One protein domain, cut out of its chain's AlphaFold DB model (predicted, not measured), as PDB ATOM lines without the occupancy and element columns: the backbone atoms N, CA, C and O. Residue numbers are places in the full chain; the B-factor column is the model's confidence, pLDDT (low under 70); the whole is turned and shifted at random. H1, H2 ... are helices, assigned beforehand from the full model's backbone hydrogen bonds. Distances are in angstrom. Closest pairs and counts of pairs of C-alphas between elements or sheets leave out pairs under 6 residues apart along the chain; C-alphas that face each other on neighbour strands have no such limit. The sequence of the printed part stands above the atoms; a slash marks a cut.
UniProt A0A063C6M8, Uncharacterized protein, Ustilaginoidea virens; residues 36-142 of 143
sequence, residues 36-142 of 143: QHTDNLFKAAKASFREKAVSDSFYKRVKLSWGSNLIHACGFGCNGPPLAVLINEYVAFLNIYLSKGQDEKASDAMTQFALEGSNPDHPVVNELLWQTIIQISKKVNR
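Overview. This is residues 36 to 142 of the 143 residues of an uncharacterized protein of Ustilaginoidea virens (UniProt A0A063C6M8). Starting from residue 36, you meet four helices, H1 to H4, that fold back and forth into an up-and-down bundle, each running against the one before it, with their lines clearly splayed. A fifth helix, H5, folds back along H4 and crosses H3, while the long link between H2 and H3 loops out to one end of the longest axis. The printed part has 107 residues with five named helices, in the order H1 H2 H3 H4 H5, and no named strand; the class is all helix. The whole is compact, with a radius of gyration of the C-alphas of 13.2 A, yet elongated, spanning 43 by 27 by 27 A.

Along the chain. Find C-alpha 36 at (4.144, -35.535, 11.713); from there H1 runs through residues 36 to 47, 16.5 A from first to last C-alpha. H2 takes residues 52 to 66 and is 21.0 A long. Look next at C-alpha 83 at (4.829, -46.874, 13.769), where the longest helix, H3, begins; it covers residues 83 to 98 and 22.3 A. H4 follows with residues 103 to 117, 20.9 A long. H5 holds residues 126 to 140, 21.1 A long, and ends with C-alpha 140 at (-3.321, -60.213, 10.334).

Arrangement. Begin at H3, the hub, which touches the four other helices. H3 and H2 form a helical hairpin at a steep tilt of 42 degrees; their closest C-alphas, those of Val 62 and Glu 89, are 6.2 A apart. H3 touches H5 at a steep tilt of 50 degrees, the same way, closest at the C-alphas of Ile 87 and Ile 136, 6.0 A. With residues 94 to 98 alone H3 touches H4, at a shallow tilt of 31 degrees, opposite ways; the closest C-alphas, those of Leu 94 and Ala 106, are 5.1 A apart. H1 and H3 only just touch, with 3 pairs of C-alphas within 8 A, the closest those of Thr 38 and Leu 83 at 6.3 A. H1 also touches H4, through H4 residues 112 to 117 alone, with the C-alphas of Ala 44 and Glu 116 closest at 4.8 A. H2 is apart from H4 and H5. In the five helices every O i to N i+4 pair is within hydrogen-bond range.

Size, cuts and confidence. The C-alphas farthest apart are those of Ala 73 and Gly 101, 42.6 A. The printed part has no cut. The link from H2 to H3, residues 67 to 82, is long; in it residues 68 to 79 have pLDDT under 70, against a mean of 86.8 for the printed part.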
ATOM      1  N   GLN A  36       5.393 -36.034  12.296       79.56
ATOM      2  CA  GLN A  36       4.144 -35.535  11.713       79.56
ATOM      3  C   GLN A  36       3.374 -36.601  10.917       79.56
ATOM      4  O   GLN A  36       2.156 -36.699  11.017       79.56
ATOM      5  N   HIS A  37       4.072 -37.453  10.161       82.81
ATOM      6  CA  HIS A  37       3.422 -38.487   9.361       82.81
ATOM      7  C   HIS A  37       2.932 -39.638  10.235       82.81
ATOM      8  O   HIS A  37       1.879 -40.207   9.961       82.81
ATOM      9  N   THR A  38       3.648 -39.955  11.318       84.94
ATOM     10  CA  THR A  38       3.169 -40.932  12.306       84.94
ATOM     11  C   THR A  38       1.976 -40.419  13.110       84.94
ATOM     12  O   THR A  38       1.109 -41.213  13.469       84.94
ATOM     13  N   ASP A  39       1.888 -39.108  13.359       87.31
ATOM     14  CA  ASP A  39       0.715 -38.497  13.996       87.31
ATOM     15  C   ASP A  39      -0.505 -38.517  13.065       87.31
ATOM     16  O   ASP A  39      -1.580 -38.965  13.457       87.31
ATOM     17  N   ASN A  40      -0.326 -38.139  11.797       90.12
ATOM     18  CA  ASN A  40      -1.398 -38.198  10.801       90.12
ATOM     19  C   ASN A  40      -1.893 -39.635  10.572       90.12
ATOM     20  O   ASN A  40      -3.099 -39.873  10.547       90.12
ATOM     21  N   LEU A  41      -0.987 -40.619  10.521       91.94
ATOM     22  CA  LEU A  41      -1.363 -42.036  10.496       91.94
ATOM     23  C   LEU A  41      -2.161 -42.450  11.735       91.94
ATOM     24  O   LEU A  41      -3.113 -43.219  11.627       91.94
ATOM     25  N   PHE A  42      -1.792 -41.959  12.917       92.25
ATOM     26  CA  PHE A  42      -2.536 -42.250  14.135       92.25
ATOM     27  C   PHE A  42      -3.933 -41.621  14.126       92.25
ATOM     28  O   PHE A  42      -4.897 -42.290  14.504       92.25
ATOM     29  N   LYS A  43      -4.068 -40.378  13.651       91.75
ATOM     30  CA  LYS A  43      -5.367 -39.716  13.453       91.75
ATOM     31  C   LYS A  43      -6.248 -40.509  12.492       91.75
ATOM     32  O   LYS A  43      -7.382 -40.819  12.853       91.75
ATOM     33  N   ALA A  44      -5.703 -40.925  11.351       93.75
ATOM     34  CA  ALA A  44      -6.412 -41.754  10.383       93.75
ATOM     35  C   ALA A  44      -6.844 -43.104  10.982       93.75
ATOM     36  O   ALA A  44      -7.998 -43.507  10.859       93.75
ATOM     37  N   ALA A  45      -5.947 -43.784  11.702       94.88
ATOM     38  CA  ALA A  45      -6.244 -45.057  12.361       94.88
ATOM     39  C   ALA A  45      -7.299 -44.921  13.467       94.88
ATOM     40  O   ALA A  45      -8.080 -45.832  13.712       94.88
ATOM     41  N   LYS A  46      -7.333 -43.784  14.164       94.38
ATOM     42  CA  LYS A  46      -8.363 -43.503  15.162       94.38
ATOM     43  C   LYS A  46      -9.720 -43.229  14.503       94.38
ATOM     44  O   LYS A  46     -10.740 -43.691  15.019       94.38
ATOM     45  N   ALA A  47      -9.726 -42.470  13.408       93.94
ATOM     46  CA  ALA A  47     -10.927 -42.099  12.661       93.94
ATOM     47  C   ALA A  47     -11.560 -43.294  11.929       93.94
ATOM     48  O   ALA A  47     -12.779 -43.340  11.775       93.94
ATOM     49  N   SER A  48     -10.765 -44.305  11.566       95.94
ATOM     50  CA  SER A  48     -11.275 -45.501  10.893       95.94
ATOM     51  C   SER A  48     -12.242 -46.334  11.745       95.94
ATOM     52  O   SER A  48     -13.090 -47.053  11.213       95.94
ATOM     53  N   PHE A  49     -12.175 -46.208  13.074       95.56
ATOM     54  CA  PHE A  49     -13.137 -46.801  13.999       95.56
ATOM     55  C   PHE A  49     -14.302 -45.837  14.256       95.56
ATOM     56  O   PHE A  49     -14.300 -45.084  15.226       95.56
ATOM     57  N   ARG A  50     -15.331 -45.889  13.404       90.62
ATOM     58  CA  ARG A  50     -16.493 -44.974  13.440       90.62
ATOM     59  C   ARG A  50     -17.248 -44.951  14.774       90.62
ATOM     60  O   ARG A  50     -17.786 -43.921  15.178       90.62
ATOM     61  N   GLU A  51     -17.303 -46.081  15.475       93.00
ATOM     62  CA  GLU A  51     -17.920 -46.157  16.799       93.00
ATOM     63  C   GLU A  51     -17.027 -45.449  17.835       93.00
ATOM     64  O   GLU A  51     -15.938 -45.929  18.161       93.00
ATOM     65  N   LYS A  52     -17.499 -44.333  18.413       91.62
ATOM     66  CA  LYS A  52     -16.717 -43.510  19.360       91.62
ATOM     67  C   LYS A  52     -16.097 -44.323  20.502       91.62
ATOM     68  O   LYS A  52     -14.943 -44.105  20.852       91.62
ATOM     69  N   ALA A  53     -16.838 -45.278  21.066       93.81
ATOM     70  CA  ALA A  53     -16.338 -46.128  22.146       93.81
ATOM     71  C   ALA A  53     -15.145 -47.002  21.708       93.81
ATOM     72  O   ALA A  53     -14.200 -47.188  22.476       93.81
ATOM     73  N   VAL A  54     -15.163 -47.500  20.469       93.19
ATOM     74  CA  VAL A  54     -14.064 -48.278  19.881       93.19
ATOM     75  C   VAL A  54     -12.874 -47.366  19.598       93.19
ATOM     76  O   VAL A  54     -11.764 -47.680  20.021       93.19
ATOM     77  N   SER A  55     -13.110 -46.209  18.972       93.44
ATOM     78  CA  SER A  55     -12.086 -45.192  18.699       93.44
ATOM     79  C   SER A  55     -11.361 -44.735  19.973       93.44
ATOM     80  O   SER A  55     -10.128 -44.701  20.030       93.44
ATOM     81  N   ASP A  56     -12.113 -44.452  21.039       93.25
ATOM     82  CA  ASP A  56     -11.567 -44.047  22.336       93.25
ATOM     83  C   ASP A  56     -10.791 -45.188  23.012       93.25
ATOM     84  O   ASP A  56      -9.760 -44.952  23.648       93.25
ATOM     85  N   SER A  57     -11.266 -46.430  22.879       93.56
ATOM     86  CA  SER A  57     -10.572 -47.616  23.389       93.56
ATOM     87  C   SER A  57      -9.245 -47.846  22.657       93.56
ATOM     88  O   SER A  57      -8.215 -48.066  23.298       93.56
ATOM     89  N   PHE A  58      -9.241 -47.708  21.328       94.25
ATOM     90  CA  PHE A  58      -8.039 -47.782  20.501       94.25
ATOM     91  C   PHE A  58      -7.026 -46.706  20.901       94.25
ATOM     92  O   PHE A  58      -5.875 -47.024  21.202       94.25
ATOM     93  N   TYR A  59      -7.471 -45.451  21.016       92.00
ATOM     94  CA  TYR A  59      -6.642 -44.338  21.483       92.00
ATOM     95  C   TYR A  59      -5.986 -44.638  22.843       92.00
ATOM     96  O   TYR A  59      -4.778 -44.459  23.011       92.00
ATOM     97  N   LYS A  60      -6.767 -45.137  23.812       90.56
ATOM     98  CA  LYS A  60      -6.255 -45.505  25.143       90.56
ATOM     99  C   LYS A  60      -5.221 -46.624  25.068       90.56
ATOM    100  O   LYS A  60      -4.203 -46.531  25.748       90.56
ATOM    101  N   ARG A  61      -5.449 -47.655  24.250       91.00
ATOM    102  CA  ARG A  61      -4.503 -48.768  24.088       91.00
ATOM    103  C   ARG A  61      -3.191 -48.326  23.455       91.00
ATOM    104  O   ARG A  61      -2.144 -48.617  24.015       91.00
ATOM    105  N   VAL A  62      -3.240 -47.536  22.383       90.81
ATOM    106  CA  VAL A  62      -2.031 -46.944  21.785       90.81
ATOM    107  C   VAL A  62      -1.264 -46.117  22.818       90.81
ATOM    108  O   VAL A  62      -0.049 -46.263  22.936       90.81
ATOM    109  N   LYS A  63      -1.967 -45.309  23.620       86.00
ATOM    110  CA  LYS A  63      -1.354 -44.524  24.700       86.00
ATOM    111  C   LYS A  63      -0.674 -45.394  25.757       86.00
ATOM    112  O   LYS A  63       0.431 -45.069  26.178       86.00
ATOM    113  N   LEU A  64      -1.316 -46.478  26.184       87.19
ATOM    114  CA  LEU A  64      -0.743 -47.401  27.165       87.19
ATOM    115  C   LEU A  64       0.480 -48.137  26.602       87.19
ATOM    116  O   LEU A  64       1.511 -48.180  27.266       87.19
ATOM    117  N   SER A  65       0.394 -48.652  25.374       86.56
ATOM    118  CA  SER A  65       1.467 -49.420  24.727       86.56
ATOM    119  C   SER A  65       2.666 -48.567  24.322       86.56
ATOM    120  O   SER A  65       3.788 -49.064  24.261       86.56
ATOM    121  N   TRP A  66       2.459 -47.275  24.066       80.94
ATOM    122  CA  TRP A  66       3.556 -46.331  23.861       80.94
ATOM    123  C   TRP A  66       4.298 -46.004  25.175       80.94
ATOM    124  O   TRP A  66       5.494 -45.703  25.165       80.94
ATOM    125  N   GLY A  67       3.623 -46.143  26.319       72.31
ATOM    126  CA  GLY A  67       4.208 -45.987  27.647       72.31
ATOM    127  C   GLY A  67       4.398 -44.533  28.088       72.31
ATOM    128  O   GLY A  67       3.979 -43.578  27.436       72.31
ATOM    129  N   SER A  68       5.059 -44.357  29.234       55.88
ATOM    130  CA  SER A  68       5.321 -43.066  29.890       55.88
ATOM    131  C   SER A  68       6.330 -42.165  29.165       55.88
ATOM    132  O   SER A  68       6.676 -41.112  29.693       55.88
ATOM    133  N   ASN A  69       6.767 -42.513  27.948       51.56
ATOM    134  CA  ASN A  69       7.681 -41.717  27.113       51.56
ATOM    135  C   ASN A  69       7.057 -40.416  26.560       51.56
ATOM    136  O   ASN A  69       7.630 -39.757  25.695       51.56
ATOM    137  N   LEU A  70       5.934 -39.976  27.131       52.81
ATOM    138  CA  LEU A  70       5.339 -38.642  26.999       52.81
ATOM    139  C   LEU A  70       6.177 -37.539  27.694       52.81
ATOM    140  O   LEU A  70       5.644 -36.488  28.031       52.81
ATOM    141  N   ILE A  71       7.477 -37.769  27.922       46.19
ATOM    142  CA  ILE A  71       8.402 -36.884  28.657       46.19
ATOM    143  C   ILE A  71       8.749 -35.620  27.837       46.19
ATOM    144  O   ILE A  71       9.310 -34.662  28.359       46.19
ATOM    145  N   HIS A  72       8.377 -35.562  26.552       50.66
ATOM    146  CA  HIS A  72       8.446 -34.323  25.780       50.66
ATOM    147  C   HIS A  72       7.353 -33.342  26.225       50.66
ATOM    148  O   HIS A  72       6.188 -33.717  26.330       50.66
ATOM    149  N   ALA A  73       7.719 -32.065  26.398       51.56
ATOM    150  CA  ALA A  73       6.865 -30.975  26.896       51.56
ATOM    151  C   ALA A  73       5.523 -30.775  26.154       51.56
ATOM    152  O   ALA A  73       4.652 -30.058  26.632       51.56
ATOM    153  N   CYS A  74       5.336 -31.415  25.001       55.59
ATOM    154  CA  CYS A  74       4.139 -31.340  24.171       55.59
ATOM    155  C   CYS A  74       3.334 -32.649  24.071       55.59
ATOM    156  O   CYS A  74       2.313 -32.674  23.383       55.59
ATOM    157  N   GLY A  75       3.738 -33.735  24.743       57.44
ATOM    158  CA  GLY A  75       3.007 -35.009  24.731       57.44
ATOM    159  C   GLY A  75       2.693 -35.518  23.312       57.44
ATOM    160  O   GLY A  75       3.551 -35.487  22.433       57.44
ATOM    161  N   PHE A  76       1.444 -35.944  23.077       54.34
ATOM    162  CA  PHE A  76       0.935 -36.348  21.749       54.34
ATOM    163  C   PHE A  76       0.944 -35.219  20.706       54.34
ATOM    164  O   PHE A  76       0.800 -35.492  19.523       54.34
ATOM    165  N   GLY A  77       1.073 -33.957  21.125       52.72
ATOM    166  CA  GLY A  77       0.960 -32.805  20.233       52.72
ATOM    167  C   GLY A  77       2.162 -32.597  19.311       52.72
ATOM    168  O   GLY A  77       2.019 -31.898  18.314       52.72
ATOM    169  N   CYS A  78       3.327 -33.184  19.615       58.56
ATOM    170  CA  CYS A  78       4.522 -33.036  18.771       58.56
ATOM    171  C   CYS A  78       4.860 -34.261  17.930       58.56
ATOM    172  O   CYS A  78       5.414 -34.111  16.847       58.56
ATOM    173  N   ASN A  79       4.607 -35.463  18.449       68.38
ATOM    174  CA  ASN A  79       5.070 -36.698  17.832       68.38
ATOM    175  C   ASN A  79       3.954 -37.740  17.909       68.38
ATOM    176  O   ASN A  79       3.401 -37.972  18.983       68.38
ATOM    177  N   GLY A  80       3.645 -38.381  16.783       75.19
ATOM    178  CA  GLY A  80       2.775 -39.553  16.778       75.19
ATOM    179  C   GLY A  80       3.413 -40.749  17.497       75.19
ATOM    180  O   GLY A  80       4.620 -40.750  17.768       75.19
ATOM    181  N   PRO A  81       2.628 -41.799  17.794       84.50
ATOM    182  CA  PRO A  81       3.172 -43.035  18.341       84.50
ATOM    183  C   PRO A  81       4.184 -43.658  17.362       84.50
ATOM    184  O   PRO A  81       4.026 -43.527  16.143       84.50
ATOM    185  N   PRO A  82       5.188 -44.410  17.851       86.75
ATOM    186  CA  PRO A  82       6.061 -45.187  16.985       86.75
ATOM    187  C   PRO A  82       5.231 -46.086  16.067       86.75
ATOM    188  O   PRO A  82       4.301 -46.757  16.522       86.75
ATOM    189  N   LEU A  83       5.599 -46.150  14.786       88.69
ATOM    190  CA  LEU A  83       4.829 -46.874  13.769       88.69
ATOM    191  C   LEU A  83       4.565 -48.342  14.151       88.69
ATOM    192  O   LEU A  83       3.484 -48.869  13.906       88.69
ATOM    193  N   ALA A  84       5.527 -48.992  14.813       89.69
ATOM    194  CA  ALA A  84       5.367 -50.358  15.299       89.69
ATOM    195  C   ALA A  84       4.248 -50.497  16.349       89.69
ATOM    196  O   ALA A  84       3.497 -51.470  16.298       89.69
ATOM    197  N   VAL A  85       4.108 -49.532  17.269       90.81
ATOM    198  CA  VAL A  85       3.018 -49.516  18.261       90.81
ATOM    199  C   VAL A  85       1.685 -49.333  17.549       90.81
ATOM    200  O   VAL A  85       0.764 -50.110  17.786       90.81
ATOM    201  N   LEU A  86       1.607 -48.367  16.626       92.56
ATOM    202  CA  LEU A  86       0.392 -48.112  15.857       92.56
ATOM    203  C   LEU A  86      -0.084 -49.370  15.120       92.56
ATOM    204  O   LEU A  86      -1.230 -49.779  15.279       92.56
ATOM    205  N   ILE A  87       0.812 -50.016  14.368       94.38
ATOM    206  CA  ILE A  87       0.502 -51.233  13.608       94.38
ATOM    207  C   ILE A  87       0.054 -52.362  14.542       94.38
ATOM    208  O   ILE A  87      -0.944 -53.021  14.261       94.38
ATOM    209  N   ASN A  88       0.772 -52.603  15.642       94.44
ATOM    210  CA  ASN A  88       0.453 -53.700  16.558       94.44
ATOM    211  C   ASN A  88      -0.919 -53.518  17.218       94.44
ATOM    212  O   ASN A  88      -1.700 -54.467  17.269       94.44
ATOM    213  N   GLU A  89      -1.229 -52.310  17.687       95.19
ATOM    214  CA  GLU A  89      -2.525 -52.034  18.309       95.19
ATOM    215  C   GLU A  89      -3.663 -52.053  17.289       95.19
ATOM    216  O   GLU A  89      -4.741 -52.566  17.588       95.19
ATOM    217  N   TYR A  90      -3.427 -51.565  16.067       96.69
ATOM    218  CA  TYR A  90      -4.432 -51.602  15.008       96.69
ATOM    219  C   TYR A  90      -4.790 -53.042  14.631       96.69
ATOM    220  O   TYR A  90      -5.960 -53.421  14.626       96.69
ATOM    221  N   VAL A  91      -3.772 -53.879  14.416       96.69
ATOM    222  CA  VAL A  91      -3.926 -55.318  14.163       96.69
ATOM    223  C   VAL A  91      -4.679 -56.004  15.306       96.69
ATOM    224  O   VAL A  91      -5.575 -56.807  15.052       96.69
ATOM    225  N   ALA A  92      -4.377 -55.665  16.562       95.19
ATOM    226  CA  ALA A  92      -5.086 -56.232  17.705       95.19
ATOM    227  C   ALA A  92      -6.586 -55.888  17.695       95.19
ATOM    228  O   ALA A  92      -7.398 -56.734  18.065       95.19
ATOM    229  N   PHE A  93      -6.971 -54.686  17.256       94.62
ATOM    230  CA  PHE A  93      -8.382 -54.314  17.093       94.62
ATOM    231  C   PHE A  93      -9.057 -55.049  15.938       94.62
ATOM    232  O   PHE A  93     -10.165 -55.553  16.117       94.62
ATOM    233  N   LEU A  94      -8.387 -55.175  14.789       96.06
ATOM    234  CA  LEU A  94      -8.917 -55.968  13.676       96.06
ATOM    235  C   LEU A  94      -9.166 -57.418  14.101       96.06
ATOM    236  O   LEU A  94     -10.229 -57.968  13.828       96.06
ATOM    237  N   ASN A  95      -8.248 -58.011  14.863       94.31
ATOM    238  CA  ASN A  95      -8.407 -59.370  15.374       94.31
ATOM    239  C   ASN A  95      -9.595 -59.538  16.330       94.31
ATOM    240  O   ASN A  95     -10.188 -60.615  16.378       94.31
ATOM    241  N   ILE A  96      -9.974 -58.504  17.089       93.31
ATOM    242  CA  ILE A  96     -11.183 -58.559  17.929       93.31
ATOM    243  C   ILE A  96     -12.431 -58.727  17.055       93.31
ATOM    244  O   ILE A  96     -13.351 -59.438  17.453       93.31
ATOM    245  N   TYR A  97     -12.467 -58.108  15.872       93.69
ATOM    246  CA  TYR A  97     -13.550 -58.318  14.914       93.69
ATOM    247  C   TYR A  97     -13.464 -59.697  14.257       93.69
ATOM    248  O   TYR A  97     -14.444 -60.441  14.278       93.69
ATOM    249  N   LEU A  98     -12.288 -60.077  13.752       94.50
ATOM    250  CA  LEU A  98     -12.092 -61.351  13.050       94.50
ATOM    251  C   LEU A  98     -12.380 -62.566  13.945       94.50
ATOM    252  O   LEU A  98     -13.100 -63.474  13.544       94.50
ATOM    253  N   SER A  99     -11.925 -62.554  15.202       94.56
ATOM    254  CA  SER A  99     -12.204 -63.634  16.168       94.56
ATOM    255  C   SER A  99     -13.690 -63.800  16.511       94.56
ATOM    256  O   SER A  99     -14.089 -64.841  17.029       94.56
ATOM    257  N   LYS A 100     -14.518 -62.792  16.211       94.88
ATOM    258  CA  LYS A 100     -15.977 -62.821  16.383       94.88
ATOM    259  C   LYS A 100     -16.727 -63.114  15.077       94.88
ATOM    260  O   LYS A 100     -17.950 -63.007  15.071       94.88
ATOM    261  N   GLY A 101     -16.022 -63.425  13.985       93.50
ATOM    262  CA  GLY A 101     -16.613 -63.591  12.651       93.50
ATOM    263  C   GLY A 101     -17.183 -62.290  12.075       93.50
ATOM    264  O   GLY A 101     -18.146 -62.318  11.316       93.50
ATOM    265  N   GLN A 102     -16.652 -61.135  12.491       94.94
ATOM    266  CA  GLN A 102     -17.075 -59.812  12.018       94.94
ATOM    267  C   GLN A 102     -16.129 -59.298  10.925       94.94
ATOM    268  O   GLN A 102     -15.629 -58.172  11.003       94.94
ATOM    269  N   ASP A 103     -15.866 -60.123   9.910       94.06
ATOM    270  CA  ASP A 103     -14.941 -59.820   8.809       94.06
ATOM    271  C   ASP A 103     -15.297 -58.516   8.083       94.06
ATOM    272  O   ASP A 103     -14.414 -57.725   7.750       94.06
ATOM    273  N   GLU A 104     -16.591 -58.228   7.929       94.75
ATOM    274  CA  GLU A 104     -17.077 -56.975   7.343       94.75
ATOM    275  C   GLU A 104     -16.651 -55.746   8.154       94.75
ATOM    276  O   GLU A 104     -16.220 -54.755   7.571       94.75
ATOM    277  N   LYS A 105     -16.689 -55.810   9.495       94.44
ATOM    278  CA  LYS A 105     -16.230 -54.700  10.351       94.44
ATOM    279  C   LYS A 105     -14.717 -54.510  10.274       94.44
ATOM    280  O   LYS A 105     -14.245 -53.375  10.282       94.44
ATOM    281  N   ALA A 106     -13.953 -55.601  10.198       94.62
ATOM    282  CA  ALA A 106     -12.504 -55.529  10.018       94.62
ATOM    283  C   ALA A 106     -12.137 -54.925   8.649       94.62
ATOM    284  O   ALA A 106     -11.255 -54.067   8.562       94.62
ATOM    285  N   SER A 107     -12.845 -55.340   7.598       94.62
ATOM    286  CA  SER A 107     -12.683 -54.827   6.236       94.62
ATOM    287  C   SER A 107     -13.088 -53.353   6.119       94.62
ATOM    288  O   SER A 107     -12.331 -52.556   5.557       94.62
ATOM    289  N   ASP A 108     -14.225 -52.952   6.708       96.06
ATOM    290  CA  ASP A 108     -14.656 -51.547   6.745       96.06
ATOM    291  C   ASP A 108     -13.620 -50.695   7.478       96.06
ATOM    292  O   ASP A 108     -13.169 -49.700   6.926       96.06
ATOM    293  N   ALA A 109     -13.129 -51.124   8.647       96.12
ATOM    294  CA  ALA A 109     -12.085 -50.393   9.365       96.12
ATOM    295  C   ALA A 109     -10.807 -50.214   8.520       96.12
ATOM    296  O   ALA A 109     -10.249 -49.122   8.464       96.12
ATOM    297  N   MET A 110     -10.335 -51.253   7.820       96.81
ATOM    298  CA  MET A 110      -9.186 -51.134   6.904       96.81
ATOM    299  C   MET A 110      -9.453 -50.170   5.742       96.81
ATOM    300  O   MET A 110      -8.578 -49.381   5.384       96.81
ATOM    301  N   THR A 111     -10.663 -50.205   5.185       95.69
ATOM    302  CA  THR A 111     -11.081 -49.308   4.102       95.69
ATOM    303  C   THR A 111     -11.143 -47.862   4.587       95.69
ATOM    304  O   THR A 111     -10.558 -46.980   3.961       95.69
ATOM    305  N   GLN A 112     -11.775 -47.615   5.738       95.88
ATOM    306  CA  GLN A 112     -11.827 -46.288   6.347       95.88
ATOM    307  C   GLN A 112     -10.429 -45.777   6.685       95.88
ATOM    308  O   GLN A 112     -10.153 -44.606   6.482       95.88
ATOM    309  N   PHE A 113      -9.514 -46.637   7.130       95.62
ATOM    310  CA  PHE A 113      -8.140 -46.218   7.392       95.62
ATOM    311  C   PHE A 113      -7.419 -45.726   6.135       95.62
ATOM    312  O   PHE A 113      -6.731 -44.709   6.189       95.62
ATOM    313  N   ALA A 114      -7.604 -46.399   4.996       93.62
ATOM    314  CA  ALA A 114      -7.044 -45.949   3.724       93.62
ATOM    315  C   ALA A 114      -7.656 -44.611   3.264       93.62
ATOM    316  O   ALA A 114      -6.933 -43.737   2.782       93.62
ATOM    317  N   LEU A 115      -8.971 -44.437   3.451       92.94
ATOM    318  CA  LEU A 115      -9.679 -43.196   3.124       92.94
ATOM    319  C   LEU A 115      -9.218 -42.030   4.009       92.94
ATOM    320  O   LEU A 115      -8.785 -41.005   3.492       92.94
ATOM    321  N   GLU A 116      -9.231 -42.210   5.328       92.69
ATOM    322  CA  GLU A 116      -8.803 -41.190   6.294       92.69
ATOM    323  C   GLU A 116      -7.306 -40.881   6.183       92.69
ATOM    324  O   GLU A 116      -6.886 -39.743   6.363       92.69
ATOM    325  N   GLY A 117      -6.478 -41.871   5.830       88.88
ATOM    326  CA  GLY A 117      -5.051 -41.670   5.565       88.88
ATOM    327  C   GLY A 117      -4.772 -40.849   4.304       88.88
ATOM    328  O   GLY A 117      -3.684 -40.296   4.168       88.88
ATOM    329  N   SER A 118      -5.755 -40.754   3.408       87.19
ATOM    330  CA  SER A 118      -5.710 -39.938   2.190       87.19
ATOM    331  C   SER A 118      -6.385 -38.572   2.380       87.19
ATOM    332  O   SER A 118      -6.532 -37.822   1.415       87.19
ATOM    333  N   ASN A 119      -6.823 -38.246   3.603       87.00
ATOM    334  CA  ASN A 119      -7.503 -36.993   3.906       87.00
ATOM    335  C   ASN A 119      -6.526 -35.800   3.780       87.00
ATOM    336  O   ASN A 119      -5.476 -35.801   4.434       87.00
ATOM    337  N   PRO A 120      -6.852 -34.766   2.977       84.00
ATOM    338  CA  PRO A 120      -5.984 -33.604   2.782       84.00
ATOM    339  C   PRO A 120      -5.743 -32.783   4.056       84.00
ATOM    340  O   PRO A 120      -4.722 -32.102   4.137       84.00
ATOM    341  N   ASP A 121      -6.620 -32.864   5.062       81.81
ATOM    342  CA  ASP A 121      -6.454 -32.148   6.336       81.81
ATOM    343  C   ASP A 121      -5.294 -32.715   7.173       81.81
ATOM    344  O   ASP A 121      -4.692 -32.018   7.999       81.81
ATOM    345  N   HIS A 122      -4.964 -33.992   6.964       80.06
ATOM    346  CA  HIS A 122      -3.937 -34.731   7.698       80.06
ATOM    347  C   HIS A 122      -3.082 -35.561   6.728       80.06
ATOM    348  O   HIS A 122      -3.112 -36.793   6.777       80.06
ATOM    349  N   PRO A 123      -2.288 -34.916   5.856       81.12
ATOM    350  CA  PRO A 123      -1.633 -35.603   4.754       81.12
ATOM    351  C   PRO A 123      -0.621 -36.636   5.260       81.12
ATOM    352  O   PRO A 123       0.327 -36.330   5.999       81.12
ATOM    353  N   VAL A 124      -0.805 -37.880   4.834       85.25
ATOM    354  CA  VAL A 124       0.183 -38.950   4.964       85.25
ATOM    355  C   VAL A 124       0.826 -39.157   3.598       85.25
ATOM    356  O   VAL A 124       0.150 -39.146   2.575       85.25
ATOM    357  N   VAL A 125       2.145 -39.363   3.560       87.81
ATOM    358  CA  VAL A 125       2.819 -39.753   2.315       87.81
ATOM    359  C   VAL A 125       2.209 -41.070   1.825       87.81
ATOM    360  O   VAL A 125       2.223 -42.057   2.563       87.81
ATOM    361  N   ASN A 126       1.708 -41.101   0.589       85.69
ATOM    362  CA  ASN A 126       1.009 -42.263   0.022       85.69
ATOM    363  C   ASN A 126       1.808 -43.565   0.156       85.69
ATOM    364  O   ASN A 126       1.248 -44.604   0.498       85.69
ATOM    365  N   GLU A 127       3.123 -43.514  -0.063       86.38
ATOM    366  CA  GLU A 127       3.987 -44.682   0.107       86.38
ATOM    367  C   GLU A 127       4.005 -45.178   1.557       86.38
ATOM    368  O   GLU A 127       3.870 -46.376   1.804       86.38
ATOM    369  N   LEU A 128       4.096 -44.272   2.533       89.00
ATOM    370  CA  LEU A 128       4.065 -44.635   3.947       89.00
ATOM    371  C   LEU A 128       2.711 -45.246   4.341       89.00
ATOM    372  O   LEU A 128       2.680 -46.240   5.075       89.00
ATOM    373  N   LEU A 129       1.602 -44.687   3.846       91.62
ATOM    374  CA  LEU A 129       0.263 -45.242   4.056       91.62
ATOM    375  C   LEU A 129       0.172 -46.665   3.492       91.62
ATOM    376  O   LEU A 129      -0.191 -47.594   4.218       91.62
ATOM    377  N   TRP A 130       0.589 -46.862   2.239       91.44
ATOM    378  CA  TRP A 130       0.589 -48.172   1.589       91.44
ATOM    379  C   TRP A 130       1.461 -49.197   2.310       91.44
ATOM    380  O   TRP A 130       1.012 -50.316   2.567       91.44
ATOM    381  N   GLN A 131       2.684 -48.824   2.692       91.75
ATOM    382  CA  GLN A 131       3.572 -49.698   3.462       91.75
ATOM    383  C   GLN A 131       2.935 -50.090   4.800       91.75
ATOM    384  O   GLN A 131       2.998 -51.255   5.197       91.75
ATOM    385  N   THR A 132       2.271 -49.150   5.474       93.44
ATOM    386  CA  THR A 132       1.579 -49.409   6.744       93.44
ATOM    387  C   THR A 132       0.427 -50.395   6.558       93.44
ATOM    388  O   THR A 132       0.348 -51.382   7.292       93.44
ATOM    389  N   ILE A 133      -0.411 -50.197   5.536       94.31
ATOM    390  CA  ILE A 133      -1.508 -51.110   5.178       94.31
ATOM    391  C   ILE A 133      -0.968 -52.518   4.897       94.31
ATOM    392  O   ILE A 133      -1.450 -53.492   5.476       94.31
ATOM    393  N   ILE A 134       0.092 -52.638   4.090       92.69
ATOM    394  CA  ILE A 134       0.724 -53.927   3.773       92.69
ATOM    395  C   ILE A 134       1.234 -54.626   5.041       92.69
ATOM    396  O   ILE A 134       1.073 -55.841   5.184       92.69
ATOM    397  N   GLN A 135       1.860 -53.892   5.964       94.12
ATOM    398  CA  GLN A 135       2.362 -54.457   7.223       94.12
ATOM    399  C   GLN A 135       1.226 -54.948   8.127       94.12
ATOM    400  O   GLN A 135       1.346 -56.024   8.719       94.12
ATOM    401  N   ILE A 136       0.118 -54.204   8.198       95.31
ATOM    402  CA  ILE A 136      -1.089 -54.614   8.925       95.31
ATOM    403  C   ILE A 136      -1.643 -55.907   8.319       95.31
ATOM    404  O   ILE A 136      -1.762 -56.902   9.033       95.31
ATOM    405  N   SER A 137      -1.885 -55.944   7.005       92.00
ATOM    406  CA  SER A 137      -2.416 -57.131   6.318       92.00
ATOM    407  C   SER A 137      -1.515 -58.357   6.488       92.00
ATOM    408  O   SER A 137      -1.996 -59.453   6.767       92.00
ATOM    409  N   LYS A 138      -0.190 -58.186   6.386       92.62
ATOM    410  CA  LYS A 138       0.774 -59.274   6.623       92.62
ATOM    411  C   LYS A 138       0.706 -59.810   8.048       92.62
ATOM    412  O   LYS A 138       0.861 -61.012   8.230       92.62
ATOM    413  N   LYS A 139       0.540 -58.943   9.047       91.75
ATOM    414  CA  LYS A 139       0.437 -59.362  10.450       91.75
ATOM    415  C   LYS A 139      -0.878 -60.082  10.721       91.75
ATOM    416  O   LYS A 139      -0.825 -61.140  11.330       91.75
ATOM    417  N   VAL A 140      -2.002 -59.562  10.223       90.81
ATOM    418  CA  VAL A 140      -3.321 -60.213  10.334       90.81
ATOM    419  C   VAL A 140      -3.276 -61.638   9.770       90.81
ATOM    420  O   VAL A 140      -3.684 -62.565  10.453       90.81
ATOM    421  N   ASN A 141      -2.673 -61.837   8.593       82.38
ATOM    422  CA  ASN A 141      -2.597 -63.152   7.937       82.38
ATOM    423  C   ASN A 141      -1.605 -64.153   8.567       82.38
ATOM    424  O   ASN A 141      -1.496 -65.279   8.088       82.38
ATOM    425  N   ARG A 142      -0.801 -63.740   9.553       77.38
ATOM    426  CA  ARG A 142       0.226 -64.585  10.198       77.38
ATOM    427  C   ARG A 142      -0.207 -65.149  11.550       77.38
ATOM    428  O   ARG A 142       0.577 -65.883  12.149       77.38
TER     429      ARG A 142